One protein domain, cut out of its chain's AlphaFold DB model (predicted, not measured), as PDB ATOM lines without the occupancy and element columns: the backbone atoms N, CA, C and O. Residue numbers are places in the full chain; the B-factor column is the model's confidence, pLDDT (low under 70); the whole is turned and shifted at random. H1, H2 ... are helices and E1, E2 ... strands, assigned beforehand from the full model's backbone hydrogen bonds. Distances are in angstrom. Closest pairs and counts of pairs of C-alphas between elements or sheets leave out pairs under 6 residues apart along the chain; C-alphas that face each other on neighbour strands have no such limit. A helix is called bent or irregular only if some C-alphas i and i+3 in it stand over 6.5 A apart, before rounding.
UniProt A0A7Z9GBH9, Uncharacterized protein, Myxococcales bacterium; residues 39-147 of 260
ATOM      1  N   GLN A  39     -56.306 -33.549  58.040       76.25
ATOM      2  CA  GLN A  39     -56.317 -32.978  56.695       76.25
ATOM      3  C   GLN A  39     -57.101 -31.671  56.629       76.25
ATOM      4  O   GLN A  39     -56.730 -30.770  55.876       76.25
ATOM      5  N   LEU A  40     -58.153 -31.556  57.445       83.88
ATOM      6  CA  LEU A  40     -59.053 -30.410  57.434       83.88
ATOM      7  C   LEU A  40     -58.335 -29.183  57.994       83.88
ATOM      8  O   LEU A  40     -58.254 -28.167  57.309       83.88
ATOM      9  N   GLY A  41     -57.699 -29.309  59.163       83.25
ATOM     10  CA  GLY A  41     -56.963 -28.211  59.794       83.25
ATOM     11  C   GLY A  41     -55.740 -27.721  59.019       83.25
ATOM     12  O   GLY A  41     -55.189 -26.664  59.328       83.25
ATOM     13  N   TYR A  42     -55.283 -28.479  58.021       83.75
ATOM     14  CA  TYR A  42     -54.229 -28.036  57.119       83.75
ATOM     15  C   TYR A  42     -54.784 -27.398  55.841       83.75
ATOM     16  O   TYR A  42     -54.380 -26.283  55.512       83.75
ATOM     17  N   LYS A  43     -55.669 -28.090  55.109       90.12
ATOM     18  CA  LYS A  43     -56.124 -27.631  53.786       90.12
ATOM     19  C   LYS A  43     -57.116 -26.474  53.887       90.12
ATOM     20  O   LYS A  43     -56.977 -25.517  53.135       90.12
ATOM     21  N   LEU A  44     -58.067 -26.527  54.819       93.50
ATOM     22  CA  LEU A  44     -59.148 -25.541  54.878       93.50
ATOM     23  C   LEU A  44     -58.651 -24.103  55.128       93.50
ATOM     24  O   LEU A  44     -58.993 -23.237  54.325       93.50
ATOM     25  N   PRO A  45     -57.793 -23.821  56.137       93.00
ATOM     26  CA  PRO A  45     -57.277 -22.464  56.322       93.00
ATOM     27  C   PRO A  45     -56.474 -21.978  55.111       93.00
ATOM     28  O   PRO A  45     -56.537 -20.811  54.760       93.00
ATOM     29  N   VAL A  46     -55.735 -22.876  54.446       92.06
ATOM     30  CA  VAL A  46     -54.935 -22.532  53.260       92.06
ATOM     31  C   VAL A  46     -55.823 -22.137  52.081       92.06
ATOM     32  O   VAL A  46     -55.503 -21.169  51.397       92.06
ATOM     33  N   LEU A  47     -56.919 -22.861  51.840       93.19
ATOM     34  CA  LEU A  47     -57.868 -22.534  50.772       93.19
ATOM     35  C   LEU A  47     -58.508 -21.163  51.013       93.19
ATOM     36  O   LEU A  47     -58.475 -20.313  50.127       93.19
ATOM     37  N   LEU A  48     -58.994 -20.922  52.233       93.94
ATOM     38  CA  LEU A  48     -59.604 -19.647  52.619       93.94
ATOM     39  C   LEU A  48     -58.602 -18.483  52.513       93.94
ATOM     40  O   LEU A  48     -58.888 -17.472  51.879       93.94
ATOM     41  N   GLU A  49     -57.391 -18.634  53.053       92.69
ATOM     42  CA  GLU A  49     -56.338 -17.612  52.956       92.69
ATOM     43  C   GLU A  49     -55.886 -17.356  51.515       92.69
ATOM     44  O   GLU A  49     -55.492 -16.239  51.179       92.69
ATOM     45  N   SER A  50     -55.887 -18.388  50.665       90.44
ATOM     46  CA  SER A  50     -55.597 -18.227  49.241       90.44
ATOM     47  C   SER A  50     -56.699 -17.415  48.577       90.44
ATOM     48  O   SER A  50     -56.396 -16.464  47.861       90.44
ATOM     49  N   ARG A  51     -57.967 -17.730  48.864       89.25
ATOM     50  CA  ARG A  51     -59.117 -17.013  48.311       89.25
ATOM     51  C   ARG A  51     -59.137 -15.547  48.729       89.25
ATOM     52  O   ARG A  51     -59.325 -14.695  47.872       89.25
ATOM     53  N   ALA A  52     -58.846 -15.247  49.996       89.25
ATOM     54  CA  ALA A  52     -58.752 -13.876  50.505       89.25
ATOM     55  C   ALA A  52     -57.725 -13.006  49.743       89.25
ATOM     56  O   ALA A  52     -57.813 -11.782  49.754       89.25
ATOM     57  N   ARG A  53     -56.748 -13.621  49.058       87.19
ATOM     58  CA  ARG A  53     -55.725 -12.920  48.260       87.19
ATOM     59  C   ARG A  53     -56.101 -12.738  46.791       87.19
ATOM     60  O   ARG A  53     -55.451 -11.946  46.109       87.19
ATOM     61  N   ILE A  54     -57.083 -13.481  46.281       81.44
ATOM     62  CA  ILE A  54     -57.506 -13.400  44.880       81.44
ATOM     63  C   ILE A  54     -58.550 -12.281  44.794       81.44
ATOM     64  O   ILE A  54     -59.647 -12.394  45.324       81.44
ATOM     65  N   GLY A  55     -58.169 -11.155  44.181       64.69
ATOM     66  CA  GLY A  55     -58.997  -9.941  44.155       64.69
ATOM     67  C   GLY A  55     -60.186  -9.994  43.191       64.69
ATOM     68  O   GLY A  55     -61.169  -9.287  43.391       64.69
ATOM     69  N   THR A  56     -60.115 -10.817  42.142       66.75
ATOM     70  CA  THR A  56     -61.278 -11.152  41.312       66.75
ATOM     71  C   THR A  56     -61.940 -12.405  41.861       66.75
ATOM     72  O   THR A  56     -61.324 -13.183  42.578       66.75
ATOM     73  N   VAL A  57     -63.212 -12.607  41.539       70.81
ATOM     74  CA  VAL A  57     -63.996 -13.744  42.020       70.81
ATOM     75  C   VAL A  57     -64.100 -14.761  40.873       70.81
ATOM     76  O   VAL A  57     -65.149 -14.828  40.236       70.81
ATOM     77  N   PRO A  58     -63.028 -15.502  40.504       82.06
ATOM     78  CA  PRO A  58     -63.171 -16.539  39.499       82.06
ATOM     79  C   PRO A  58     -64.060 -17.643  40.061       82.06
ATOM     80  O   PRO A  58     -64.040 -17.927  41.267       82.06
ATOM     81  N   GLN A  59     -64.813 -18.246  39.153       89.12
ATOM     82  CA  GLN A  59     -65.485 -19.508  39.382       89.12
ATOM     83  C   GLN A  59     -64.428 -20.625  39.382       89.12
ATOM     84  O   GLN A  59     -63.545 -20.663  38.526       89.12
ATOM     85  N   GLU A  60     -64.482 -21.502  40.374       93.38
ATOM     86  CA  GLU A  60     -63.466 -22.505  40.675       93.38
ATOM     87  C   GLU A  60     -63.993 -23.912  40.379       93.38
ATOM     88  O   GLU A  60     -65.128 -24.257  40.714       93.38
ATOM     89  N   THR A  61     -63.138 -24.761  39.809       95.56
ATOM     90  CA  THR A  61     -63.336 -26.216  39.806       95.56
ATOM     91  C   THR A  61     -62.264 -26.850  40.680       95.56
ATOM     92  O   THR A  61     -61.070 -26.707  40.417       95.56
ATOM     93  N   CYS A  62     -62.682 -27.536  41.740       96.12
ATOM     94  CA  CYS A  62     -61.770 -28.191  42.670       96.12
ATOM     95  C   CYS A  62     -61.499 -29.630  42.226       96.12
ATOM     96  O   CYS A  62     -62.429 -30.374  41.921       96.12
ATOM     97  N   PHE A  63     -60.233 -30.042  42.260       95.44
ATOM     98  CA  PHE A  63     -59.806 -31.407  41.955       95.44
ATOM     99  C   PHE A  63     -59.177 -32.038  43.195       95.44
ATOM    100  O   PHE A  63     -58.323 -31.424  43.833       95.44
ATOM    101  N   GLY A  64     -59.573 -33.267  43.517       94.19
ATOM    102  CA  GLY A  64     -58.997 -34.043  44.611       94.19
ATOM    103  C   GLY A  64     -59.161 -35.544  44.412       94.19
ATOM    104  O   GLY A  64     -59.590 -36.002  43.351       94.19
ATOM    105  N   ASP A  65     -58.838 -36.304  45.452       92.19
ATOM    106  CA  ASP A  65     -58.925 -37.765  45.474       92.19
ATOM    107  C   ASP A  65     -59.728 -38.287  46.681       92.19
ATOM    108  O   ASP A  65     -60.124 -37.543  47.588       92.19
ATOM    109  N   ASP A  66     -60.013 -39.588  46.676       89.88
ATOM    110  CA  ASP A  66     -60.706 -40.289  47.757       89.88
ATOM    111  C   ASP A  66     -59.765 -40.903  48.813       89.88
ATOM    112  O   ASP A  66     -60.236 -41.548  49.764       89.88
ATOM    113  N   ALA A  67     -58.451 -40.698  48.685       79.81
ATOM    114  CA  ALA A  67     -57.473 -41.117  49.680       79.81
ATOM    115  C   ALA A  67     -57.524 -40.206  50.919       79.81
ATOM    116  O   ALA A  67     -57.385 -40.680  52.057       79.81
ATOM    117  N   GLU A  68     -57.762 -38.906  50.722       79.62
ATOM    118  CA  GLU A  68     -57.923 -37.928  51.802       79.62
ATOM    119  C   GLU A  68     -59.409 -37.606  52.109       79.62
ATOM    120  O   GLU A  68     -60.235 -38.510  52.239       79.62
ATOM    121  N   MET A  69     -59.744 -36.347  52.414       85.81
ATOM    122  CA  MET A  69     -61.124 -35.900  52.701       85.81
ATOM    123  C   MET A  69     -61.514 -34.758  51.765       85.81
ATOM    124  O   MET A  69     -62.218 -33.834  52.166       85.81
ATOM    125  N   ASP A  70     -61.012 -34.794  50.536       92.00
ATOM    126  CA  ASP A  70     -60.969 -33.619  49.669       92.00
ATOM    127  C   ASP A  70     -62.364 -33.153  49.278       92.00
ATOM    128  O   ASP A  70     -62.654 -31.968  49.394       92.00
ATOM    129  N   GLY A  71     -63.272 -34.086  48.979       93.38
ATOM    130  CA  GLY A  71     -64.677 -33.759  48.724       93.38
ATOM    131  C   GLY A  71     -65.332 -32.988  49.874       93.38
ATOM    132  O   GLY A  71     -65.991 -31.980  49.637       93.38
ATOM    133  N   LEU A  72     -65.104 -33.415  51.123       93.94
ATOM    134  CA  LEU A  72     -65.651 -32.742  52.307       93.94
ATOM    135  C   LEU A  72     -65.005 -31.371  52.517       93.94
ATOM    136  O   LEU A  72     -65.703 -30.407  52.810       93.94
ATOM    137  N   ILE A  73     -63.683 -31.277  52.359       95.12
ATOM    138  CA  ILE A  73     -62.937 -30.030  52.561       95.12
ATOM    139  C   ILE A  73     -63.338 -28.983  51.519       95.12
ATOM    140  O   ILE A  73     -63.577 -27.839  51.891       95.12
ATOM    141  N   TYR A  74     -63.436 -29.362  50.243       96.69
ATOM    142  CA  TYR A  74     -63.833 -28.445  49.177       96.69
ATOM    143  C   TYR A  74     -65.296 -28.021  49.294       96.69
ATOM    144  O   TYR A  74     -65.592 -26.849  49.077       96.69
ATOM    145  N   ARG A  75     -66.201 -28.928  49.690       95.75
ATOM    146  CA  ARG A  75     -67.608 -28.563  49.903       95.75
ATOM    147  C   ARG A  75     -67.769 -27.625  51.100       95.75
ATOM    148  O   ARG A  75     -68.424 -26.599  50.961       95.75
ATOM    149  N   LEU A  76     -67.081 -27.904  52.212       95.94
ATOM    150  CA  LEU A  76     -67.048 -27.003  53.367       95.94
ATOM    151  C   LEU A  76     -66.468 -25.636  52.998       95.94
ATOM    152  O   LEU A  76     -67.036 -24.615  53.357       95.94
ATOM    153  N   TYR A  77     -65.361 -25.600  52.257       96.31
ATOM    154  CA  TYR A  77     -64.791 -24.351  51.755       96.31
ATOM    155  C   TYR A  77     -65.807 -23.545  50.926       96.31
ATOM    156  O   TYR A  77     -65.988 -22.360  51.202       96.31
ATOM    157  N   ALA A  78     -66.512 -24.184  49.986       95.19
ATOM    158  CA  ALA A  78     -67.545 -23.533  49.182       95.19
ATOM    159  C   ALA A  78     -68.665 -22.939  50.053       95.19
ATOM    160  O   ALA A  78     -68.980 -21.757  49.928       95.19
ATOM    161  N   ASP A  79     -69.204 -23.727  50.989       95.56
ATOM    162  CA  ASP A  79     -70.301 -23.289  51.857       95.56
ATOM    163  C   ASP A  79     -69.878 -22.176  52.833       95.56
ATOM    164  O   ASP A  79     -70.680 -21.295  53.145       95.56
ATOM    165  N   LEU A  80     -68.616 -22.154  53.278       95.31
ATOM    166  CA  LEU A  80     -68.079 -21.063  54.100       95.31
ATOM    167  C   LEU A  80     -67.923 -19.763  53.304       95.31
ATOM    168  O   LEU A  80     -68.256 -18.694  53.818       95.31
ATOM    169  N   CYS A  81     -67.447 -19.835  52.058       93.81
ATOM    170  CA  CYS A  81     -67.367 -18.669  51.176       93.81
ATOM    171  C   CYS A  81     -68.761 -18.116  50.831       93.81
ATOM    172  O   CYS A  81     -68.956 -16.898  50.820       93.81
ATOM    173  N   ALA A  82     -69.733 -19.009  50.629       93.06
ATOM    174  CA  ALA A  82     -71.120 -18.683  50.316       93.06
ATOM    175  C   ALA A  82     -71.969 -18.251  51.528       93.06
ATOM    176  O   ALA A  82     -73.119 -17.878  51.342       93.06
ATOM    177  N   ARG A  83     -71.436 -18.318  52.760       93.94
ATOM    178  CA  ARG A  83     -72.176 -18.067  54.022       93.94
ATOM    179  C   ARG A  83     -73.360 -19.009  54.264       93.94
ATOM    180  O   ARG A  83     -74.265 -18.689  55.030       93.94
ATOM    181  N   ASN A  84     -73.301 -20.214  53.704       94.06
ATOM    182  CA  ASN A  84     -74.290 -21.270  53.934       94.06
ATOM    183  C   ASN A  84     -74.137 -21.951  55.308       94.06
ATOM    184  O   ASN A  84     -74.979 -22.764  55.684       94.06
ATOM    185  N   VAL A  85     -73.067 -21.645  56.052       93.25
ATOM    186  CA  VAL A  85     -72.816 -22.140  57.413       93.25
ATOM    187  C   VAL A  85     -72.717 -20.949  58.359       93.25
ATOM    188  O   VAL A  85     -71.874 -20.070  58.170       93.25
ATOM    189  N   ASP A  86     -73.565 -20.918  59.384       91.75
ATOM    190  CA  ASP A  86     -73.551 -19.850  60.380       91.75
ATOM    191  C   ASP A  86     -72.370 -19.967  61.360       91.75
ATOM    192  O   ASP A  86     -71.726 -21.007  61.489       91.75
ATOM    193  N   ALA A  87     -72.092 -18.886  62.094       91.12
ATOM    194  CA  ALA A  87     -70.950 -18.816  63.004       91.12
ATOM    195  C   ALA A  87     -70.961 -19.889  64.109       91.12
ATOM    196  O   ALA A  87     -69.892 -20.360  64.496       91.12
ATOM    197  N   SER A  88     -72.135 -20.286  64.611       93.62
ATOM    198  CA  SER A  88     -72.228 -21.326  65.642       93.62
ATOM    199  C   SER A  88     -71.906 -22.704  65.068       93.62
ATOM    200  O   SER A  88     -71.071 -23.417  65.625       93.62
ATOM    201  N   ALA A  89     -72.441 -23.017  63.886       94.31
ATOM    202  CA  ALA A  89     -72.125 -24.236  63.158       94.31
ATOM    203  C   ALA A  89     -70.640 -24.301  62.755       94.31
ATOM    204  O   ALA A  89     -70.029 -25.365  62.832       94.31
ATOM    205  N   ILE A  90     -70.006 -23.175  62.394       94.25
ATOM    206  CA  ILE A  90     -68.557 -23.128  62.118       94.25
ATOM    207  C   ILE A  90     -67.751 -23.579  63.344       94.25
ATOM    208  O   ILE A  90     -66.838 -24.397  63.209       94.25
ATOM    209  N   GLU A  91     -68.077 -23.084  64.541       94.38
ATOM    210  CA  GLU A  91     -67.390 -23.492  65.773       94.38
ATOM    211  C   GLU A  91     -67.603 -24.975  66.088       94.38
ATOM    212  O   GLU A  91     -66.638 -25.677  66.408       94.38
ATOM    213  N   GLU A  92     -68.828 -25.478  65.925       94.69
ATOM    214  CA  GLU A  92     -69.137 -26.901  66.088       94.69
ATOM    215  C   GLU A  92     -68.349 -27.769  65.106       94.69
ATOM    216  O   GLU A  92     -67.790 -28.789  65.504       94.69
ATOM    217  N   ILE A  93     -68.215 -27.350  63.846       93.88
ATOM    218  CA  ILE A  93     -67.420 -28.052  62.832       93.88
ATOM    219  C   ILE A  93     -65.938 -28.048  63.200       93.88
ATOM    220  O   ILE A  93     -65.273 -29.077  63.074       93.88
ATOM    221  N   MET A  94     -65.392 -26.922  63.665       93.88
ATOM    222  CA  MET A  94     -63.987 -26.835  64.074       93.88
ATOM    223  C   MET A  94     -63.694 -27.690  65.314       93.88
ATOM    224  O   MET A  94     -62.647 -28.349  65.381       93.88
ATOM    225  N   GLU A  95     -64.625 -27.733  66.269       92.19
ATOM    226  CA  GLU A  95     -64.560 -28.606  67.443       92.19
ATOM    227  C   GLU A  95     -64.674 -30.077  67.040       92.19
ATOM    228  O   GLU A  95     -63.802 -30.895  67.364       92.19
ATOM    229  N   ALA A  96     -65.685 -30.402  66.235       90.38
ATOM    230  CA  ALA A  96     -65.886 -31.719  65.669       90.38
ATOM    231  C   ALA A  96     -64.651 -32.148  64.894       90.38
ATOM    232  O   ALA A  96     -64.228 -33.276  65.080       90.38
ATOM    233  N   ALA A  97     -63.984 -31.281  64.130       88.81
ATOM    234  CA  ALA A  97     -62.741 -31.570  63.417       88.81
ATOM    235  C   ALA A  97     -61.503 -31.670  64.331       88.81
ATOM    236  O   ALA A  97     -60.513 -32.283  63.927       88.81
ATOM    237  N   ARG A  98     -61.597 -31.240  65.599       89.00
ATOM    238  CA  ARG A  98     -60.507 -31.169  66.592       89.00
ATOM    239  C   ARG A  98     -59.360 -30.267  66.136       89.00
ATOM    240  O   ARG A  98     -58.190 -30.617  66.312       89.00
ATOM    241  N   LEU A  99     -59.709 -29.125  65.549       89.81
ATOM    242  CA  LEU A  99     -58.730 -28.134  65.114       89.81
ATOM    243  C   LEU A  99     -58.035 -27.487  66.311       89.81
ATOM    244  O   LEU A  99     -58.673 -27.207  67.331       89.81
ATOM    245  N   TYR A 100     -56.738 -27.226  66.160       88.88
ATOM    246  CA  TYR A 100     -55.949 -26.441  67.109       88.88
ATOM    247  C   TYR A 100     -56.362 -24.965  67.074       88.88
ATOM    248  O   TYR A 100     -56.769 -24.462  66.027       88.88
ATOM    249  N   ASP A 101     -56.203 -24.253  68.190       90.06
ATOM    250  CA  ASP A 101     -56.654 -22.859  68.330       90.06
ATOM    251  C   ASP A 101     -56.083 -21.926  67.255       90.06
ATOM    252  O   ASP A 101     -56.803 -21.098  66.704       90.06
ATOM    253  N   ASP A 102     -54.817 -22.114  66.870       89.62
ATOM    254  CA  ASP A 102     -54.194 -21.335  65.797       89.62
ATOM    255  C   ASP A 102     -54.793 -21.631  64.415       89.62
ATOM    256  O   ASP A 102     -54.821 -20.754  63.559       89.62
ATOM    257  N   GLN A 103     -55.285 -22.849  64.175       90.81
ATOM    258  CA  GLN A 103     -55.994 -23.181  62.935       90.81
ATOM    259  C   GLN A 103     -57.392 -22.565  62.927       90.81
ATOM    260  O   GLN A 103     -57.808 -22.046  61.893       90.81
ATOM    261  N   ARG A 104     -58.094 -22.596  64.070       93.94
ATOM    262  CA  ARG A 104     -59.415 -21.971  64.214       93.94
ATOM    263  C   ARG A 104     -59.340 -20.475  63.962       93.94
ATOM    264  O   ARG A 104     -60.121 -19.944  63.182       93.94
ATOM    265  N   GLU A 105     -58.349 -19.818  64.554       94.44
ATOM    266  CA  GLU A 105     -58.159 -18.382  64.379       94.44
ATOM    267  C   GLU A 105     -57.867 -18.011  62.925       94.44
ATOM    268  O   GLU A 105     -58.493 -17.107  62.378       94.44
ATOM    269  N   ARG A 106     -56.996 -18.771  62.251       94.56
ATOM    270  CA  ARG A 106     -56.725 -18.579  60.818       94.56
ATOM    271  C   ARG A 106     -57.982 -18.710  59.962       94.56
ATOM    272  O   ARG A 106     -58.166 -17.922  59.041       94.56
ATOM    273  N   ILE A 107     -58.850 -19.677  60.270       94.75
ATOM    274  CA  ILE A 107     -60.131 -19.849  59.574       94.75
ATOM    275  C   ILE A 107     -61.028 -18.631  59.802       94.75
ATOM    276  O   ILE A 107     -61.517 -18.074  58.825       94.75
ATOM    277  N   ARG A 108     -61.207 -18.176  61.050       94.69
ATOM    278  CA  ARG A 108     -62.050 -17.007  61.364       94.69
ATOM    279  C   ARG A 108     -61.579 -15.745  60.652       94.69
ATOM    280  O   ARG A 108     -62.386 -15.073  60.014       94.69
ATOM    281  N   VAL A 109     -60.279 -15.455  60.731       94.50
ATOM    282  CA  VAL A 109     -59.677 -14.289  60.076       94.50
ATOM    283  C   VAL A 109     -59.894 -14.366  58.568       94.50
ATOM    284  O   VAL A 109     -60.479 -13.448  58.000       94.50
ATOM    285  N   ALA A 110     -59.536 -15.482  57.928       93.81
ATOM    286  CA  ALA A 110     -59.693 -15.627  56.483       93.81
ATOM    287  C   ALA A 110     -61.163 -15.518  56.042       93.81
ATOM    288  O   ALA A 110     -61.472 -14.828  55.077       93.81
ATOM    289  N   ILE A 111     -62.092 -16.129  56.784       93.31
ATOM    290  CA  ILE A 111     -63.534 -16.002  56.543       93.31
ATOM    291  C   ILE A 111     -63.986 -14.541  56.645       93.31
ATOM    292  O   ILE A 111     -64.853 -14.140  55.879       93.31
ATOM    293  N   SER A 112     -63.437 -13.732  57.552       92.44
ATOM    294  CA  SER A 112     -63.809 -12.311  57.670       92.44
ATOM    295  C   SER A 112     -63.293 -11.432  56.521       92.44
ATOM    296  O   SER A 112     -63.871 -10.383  56.252       92.44
ATOM    297  N   GLU A 113     -62.240 -11.869  55.826       92.19
ATOM    298  CA  GLU A 113     -61.605 -11.133  54.724       92.19
ATOM    299  C   GLU A 113     -62.198 -11.477  53.345       92.19
ATOM    300  O   GLU A 113     -62.063 -10.698  52.403       92.19
ATOM    301  N   ILE A 114     -62.860 -12.633  53.208       90.38
ATOM    302  CA  ILE A 114     -63.441 -13.096  51.941       90.38
ATOM    303  C   ILE A 114     -64.816 -12.442  51.707       90.38
ATOM    304  O   ILE A 114     -65.717 -12.603  52.541       90.38
ATOM    305  N   PRO A 115     -65.036 -11.767  50.559       89.12
ATOM    306  CA  PRO A 115     -66.368 -11.327  50.154       89.12
ATOM    307  C   PRO A 115     -67.339 -12.508  50.051       89.12
ATOM    308  O   PRO A 115     -66.974 -13.563  49.539       89.12
ATOM    309  N   GLU A 116     -68.576 -12.327  50.515       91.62
ATOM    310  CA  GLU A 116     -69.623 -13.344  50.389       91.62
ATOM    311  C   GLU A 116     -69.921 -13.637  48.918       91.62
ATOM    312  O   GLU A 116     -70.394 -12.779  48.171       91.62
ATOM    313  N   HIS A 117     -69.594 -14.857  48.507       90.38
ATOM    314  CA  HIS A 117     -69.832 -15.377  47.174       90.38
ATOM    315  C   HIS A 117     -69.573 -16.881  47.178       90.38
ATOM    316  O   HIS A 117     -68.623 -17.328  47.813       90.38
ATOM    317  N   ASP A 118     -70.359 -17.648  46.425       91.62
ATOM    318  CA  ASP A 118     -70.104 -19.070  46.199       91.62
ATOM    319  C   ASP A 118     -69.123 -19.264  45.030       91.62
ATOM    320  O   ASP A 118     -69.518 -19.099  43.874       91.62
ATOM    321  N   PRO A 119     -67.841 -19.591  45.282       91.31
ATOM    322  CA  PRO A 119     -66.846 -19.590  44.229       91.31
ATOM    323  C   PRO A 119     -66.784 -20.918  43.480       91.31
ATOM    324  O   PRO A 119     -66.234 -20.953  42.387       91.31
ATOM    325  N   VAL A 120     -67.291 -22.021  44.038       94.50
ATOM    326  CA  VAL A 120     -66.988 -23.365  43.527       94.50
ATOM    327  C   VAL A 120     -68.101 -23.851  42.611       94.50
ATOM    328  O   VAL A 120     -69.191 -24.145  43.074       94.50
ATOM    329  N   GLN A 121     -67.833 -24.045  41.325       94.38
ATOM    330  CA  GLN A 121     -68.797 -24.659  40.404       94.38
ATOM    331  C   GLN A 121     -68.900 -26.166  40.593       94.38
ATOM    332  O   GLN A 121     -69.994 -26.724  40.588       94.38
ATOM    333  N   ARG A 122     -67.749 -26.831  40.728       95.62
ATOM    334  CA  ARG A 122     -67.653 -28.291  40.682       95.62
ATOM    335  C   ARG A 122     -66.510 -28.798  41.542       95.62
ATOM    336  O   ARG A 122     -65.457 -28.170  41.630       95.62
ATOM    337  N   ILE A 123     -66.713 -29.958  42.158       97.38
ATOM    338  CA  ILE A 123     -65.694 -30.674  42.925       97.38
ATOM    339  C   ILE A 123     -65.549 -32.068  42.316       97.38
ATOM    340  O   ILE A 123     -66.437 -32.906  42.449       97.38
ATOM    341  N   LEU A 124     -64.432 -32.315  41.641       97.81
ATOM    342  CA  LEU A 124     -64.111 -33.589  41.006       97.81
ATOM    343  C   LEU A 124     -63.227 -34.411  41.942       97.81
ATOM    344  O   LEU A 124     -62.120 -33.989  42.280       97.81
ATOM    345  N   ILE A 125     -63.715 -35.582  42.357       97.12
ATOM    346  CA  ILE A 125     -62.978 -36.493  43.241       97.12
ATOM    347  C   ILE A 125     -62.619 -37.764  42.487       97.12
ATOM    348  O   ILE A 125     -63.477 -38.613  42.244       97.12
ATOM    349  N   HIS A 126     -61.345 -37.908  42.143       96.56
ATOM    350  CA  HIS A 126     -60.856 -39.121  41.515       96.56
ATOM    351  C   HIS A 126     -60.809 -40.274  42.529       96.56
ATOM    352  O   HIS A 126     -60.213 -40.159  43.600       96.56
ATOM    353  N   LEU A 127     -61.449 -41.394  42.193       94.31
ATOM    354  CA  LEU A 127     -61.553 -42.570  43.056       94.31
ATOM    355  C   LEU A 127     -60.318 -43.481  42.953       94.31
ATOM    356  O   LEU A 127     -60.434 -44.648  42.578       94.31
ATOM    357  N   GLU A 128     -59.141 -42.962  43.304       88.00
ATOM    358  CA  GLU A 128     -57.871 -43.705  43.293       88.00
ATOM    359  C   GLU A 128     -57.922 -44.962  44.182       88.00
ATOM    360  O   GLU A 128     -57.412 -46.025  43.825       88.00
ATOM    361  N   MET A 129     -58.588 -44.868  45.334       84.88
ATOM    362  CA  MET A 129     -58.740 -45.964  46.292       84.88
ATOM    363  C   MET A 129     -59.995 -46.815  46.049       84.88
ATOM    364  O   MET A 129     -60.245 -47.751  46.819       84.88
ATOM    365  N   GLY A 130     -60.787 -46.499  45.018       86.88
ATOM    366  CA  GLY A 130     -62.032 -47.190  44.691       86.88
ATOM    367  C   GLY A 130     -63.110 -47.050  45.768       86.88
ATOM    368  O   GLY A 130     -63.869 -47.993  46.003       86.88
ATOM    369  N   SER A 131     -63.160 -45.916  46.479       87.38
ATOM    370  CA  SER A 131     -64.197 -45.678  47.486       87.38
ATOM    371  C   SER A 131     -65.595 -45.752  46.861       87.38
ATOM    372  O   SER A 131     -65.799 -45.250  45.754       87.38
ATOM    373  N   PRO A 132     -66.581 -46.318  47.578       89.81
ATOM    374  CA  PRO A 132     -67.970 -46.315  47.134       89.81
ATOM    375  C   PRO A 132     -68.480 -44.896  46.828       89.81
ATOM    376  O   PRO A 132     -68.246 -43.964  47.600       89.81
ATOM    377  N   THR A 133     -69.166 -44.719  45.693       91.50
ATOM    378  CA  THR A 133     -69.644 -43.405  45.218       91.50
ATOM    379  C   THR A 133     -70.765 -42.819  46.080       91.50
ATOM    380  O   THR A 133     -70.924 -41.603  46.146       91.50
ATOM    381  N   ASP A 134     -71.554 -43.673  46.730       88.56
ATOM    382  CA  ASP A 134     -72.640 -43.314  47.651       88.56
ATOM    383  C   ASP A 134     -72.139 -42.542  48.878       88.56
ATOM    384  O   ASP A 134     -72.837 -41.659  49.370       88.56
ATOM    385  N   ARG A 135     -70.889 -42.767  49.297       87.88
ATOM    386  CA  ARG A 135     -70.228 -41.995  50.361       87.88
ATOM    387  C   ARG A 135     -70.187 -40.488  50.088       87.88
ATOM    388  O   ARG A 135     -70.092 -39.703  51.025       87.88
ATOM    389  N   PHE A 136     -70.230 -40.075  48.822       91.00
ATOM    390  CA  PHE A 136     -70.219 -38.664  48.436       91.00
ATOM    391  C   PHE A 136     -71.627 -38.074  48.305       91.00
ATOM    392  O   PHE A 136     -71.755 -36.861  48.187       91.00
ATOM    393  N   ALA A 137     -72.686 -38.893  48.358       89.88
ATOM    394  CA  ALA A 137     -74.061 -38.417  48.213       89.88
ATOM    395  C   ALA A 137     -74.457 -37.335  49.241       89.88
ATOM    396  O   ALA A 137     -75.077 -36.360  48.816       89.88
ATOM    397  N   PRO A 138     -74.058 -37.416  50.531       91.88
ATOM    398  CA  PRO A 138     -74.350 -36.358  51.502       91.88
ATOM    399  C   PRO A 138     -73.686 -35.008  51.202       91.88
ATOM    400  O   PRO A 138     -74.095 -33.997  51.755       91.88
ATOM    401  N   LEU A 139     -72.653 -34.976  50.349       92.38
ATOM    402  CA  LEU A 139     -71.961 -33.742  49.954       92.38
ATOM    403  C   LEU A 139     -72.650 -33.023  48.781       92.38
ATOM    404  O   LEU A 139     -72.186 -31.972  48.340       92.38
ATOM    405  N   GLY A 140     -73.748 -33.589  48.273       91.25
ATOM    406  CA  GLY A 140     -74.560 -32.996  47.220       91.25
ATOM    407  C   GLY A 140     -74.025 -33.200  45.792       91.25
ATOM    408  O   GLY A 140     -72.922 -33.708  45.582       91.25
ATOM    409  N   PRO A 141     -74.817 -32.798  44.778       90.25
ATOM    410  CA  PRO A 141     -74.536 -33.008  43.347       90.25
ATOM    411  C   PRO A 141     -73.265 -32.323  42.835       90.25
ATOM    412  O   PRO A 141     -72.709 -32.720  41.809       90.25
ATOM    413  N   ARG A 142     -72.796 -31.284  43.532       92.12
ATOM    414  CA  ARG A 142     -71.583 -30.550  43.168       92.12
ATOM    415  C   ARG A 142     -70.321 -31.399  43.319       92.12
ATOM    416  O   ARG A 142     -69.344 -31.172  42.604       92.12
ATOM    417  N   VAL A 143     -70.339 -32.376  44.231       95.50
ATOM    418  CA  VAL A 143     -69.247 -33.332  44.416       95.50
ATOM    419  C   VAL A 143     -69.466 -34.527  43.498       95.50
ATOM    420  O   VAL A 143     -70.301 -35.393  43.751       95.50
ATOM    421  N   ALA A 144     -68.688 -34.581  42.423       95.62
ATOM    422  CA  ALA A 144     -68.760 -35.626  41.420       95.62
ATOM    423  C   ALA A 144     -67.567 -36.587  41.569       95.62
ATOM    424  O   ALA A 144     -66.444 -36.254  41.174       95.62
ATOM    425  N   PRO A 145     -67.780 -37.793  42.131       96.12
ATOM    426  CA  PRO A 145     -66.757 -38.824  42.125       96.12
ATOM    427  C   PRO A 145     -66.577 -39.393  40.710       96.12
ATOM    428  O   PRO A 145     -67.565 -39.736  40.042       96.12
ATOM    429  N   THR A 146     -65.323 -39.505  40.270       97.00
ATOM    430  CA  THR A 146     -64.929 -39.952  38.928       97.00
ATOM    431  C   THR A 146     -63.957 -41.130  38.989       97.00
ATOM    432  O   THR A 146     -63.005 -41.153  39.767       97.00
ATOM    433  N   PHE A 147     -64.173 -42.123  38.131       95.62
ATOM    434  CA  PHE A 147     -63.306 -43.298  38.009       95.62
ATOM    435  C   PHE A 147     -62.131 -43.079  37.057       95.62
ATOM    436  O   PHE A 147     -61.155 -43.819  37.110       95.62
TER     437      PHE A 147
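Overview. This is residues 39 to 147 of the 260 residues of an uncharacterized protein of Myxococcales bacterium (UniProt A0A7Z9GBH9). A small sheet of three parallel strands has H2 and H5 over one face and the other face bare; beyond H2, away from the sheet, H1 and H4 lie side by side, with H3 near them. The 109 printed residues hold five named helices and three named strands, in the order H1 E1 H2 H3 H4 E2 H5 E3; the sheet's order is E1 E2 E3. The class is mixed, helices and strands, and the whole is compact, with a radius of gyration of the C-alphas of 13.7 A and spans of 36 by 32 by 20 A.

Along the chain. E2, residues 120 to 126, is 17.0 A long; E1, residues 60 to 65, and E3, residues 143 to 146, ending at C-alpha 146 (-64.929, -39.952, 38.928), are its neighbours. H2 is residues 70 to 81, 16.3 A, and H5 residues 133 to 139. H1, residues 40 to 51, begins at C-alpha 40 (-59.053, -30.410, 57.434); H3 is residues 87 to 97 and H4 residues 101 to 113, 18.6 A. H5 is irregular: C-alphas 135 and 138 are 7.1 A apart.

Arrangement. E1 and E2 are parallel neighbours, with N 62 and O 122 within hydrogen-bond range at 2.8 A; E2 and E3 are parallel neighbours too, with N 144 and O 123 within hydrogen-bond range at 2.8 A. H2 and H5 on one face make two layers with the sheet; H2 lies over E1 and E2 at a height over the sheet of 9.4 A. E2, H5, E3 is a strand-helix-strand unit, parallel neighbours with a helix between, its crossover right-handed; E1, H2 H3 H4, E2 is another. H1 touches H2, closest C-alphas Leu 40 and Ile 73, 6.2 A, and H4, Pro 45 and Ile 107, 5.1 A. H3 is close to H4 but not clearly touching, closest C-alphas Met 94 and Arg 104, 6.7 A. Each O i to N i+4 pair is within hydrogen-bond range in H2, H3 and H4, 6 of 8 in H1 and 0 of 3 in H5, which has 3 of 4 O i to N i+3 pairs.

Size, cuts and confidence. The C-alphas of Gly 55 and Pro 132, the two farthest apart, are 37.6 A apart. The printed part has no cut and no long link. Mean pLDDT of the printed part is 91.1; residues 55 to 56 are under 70.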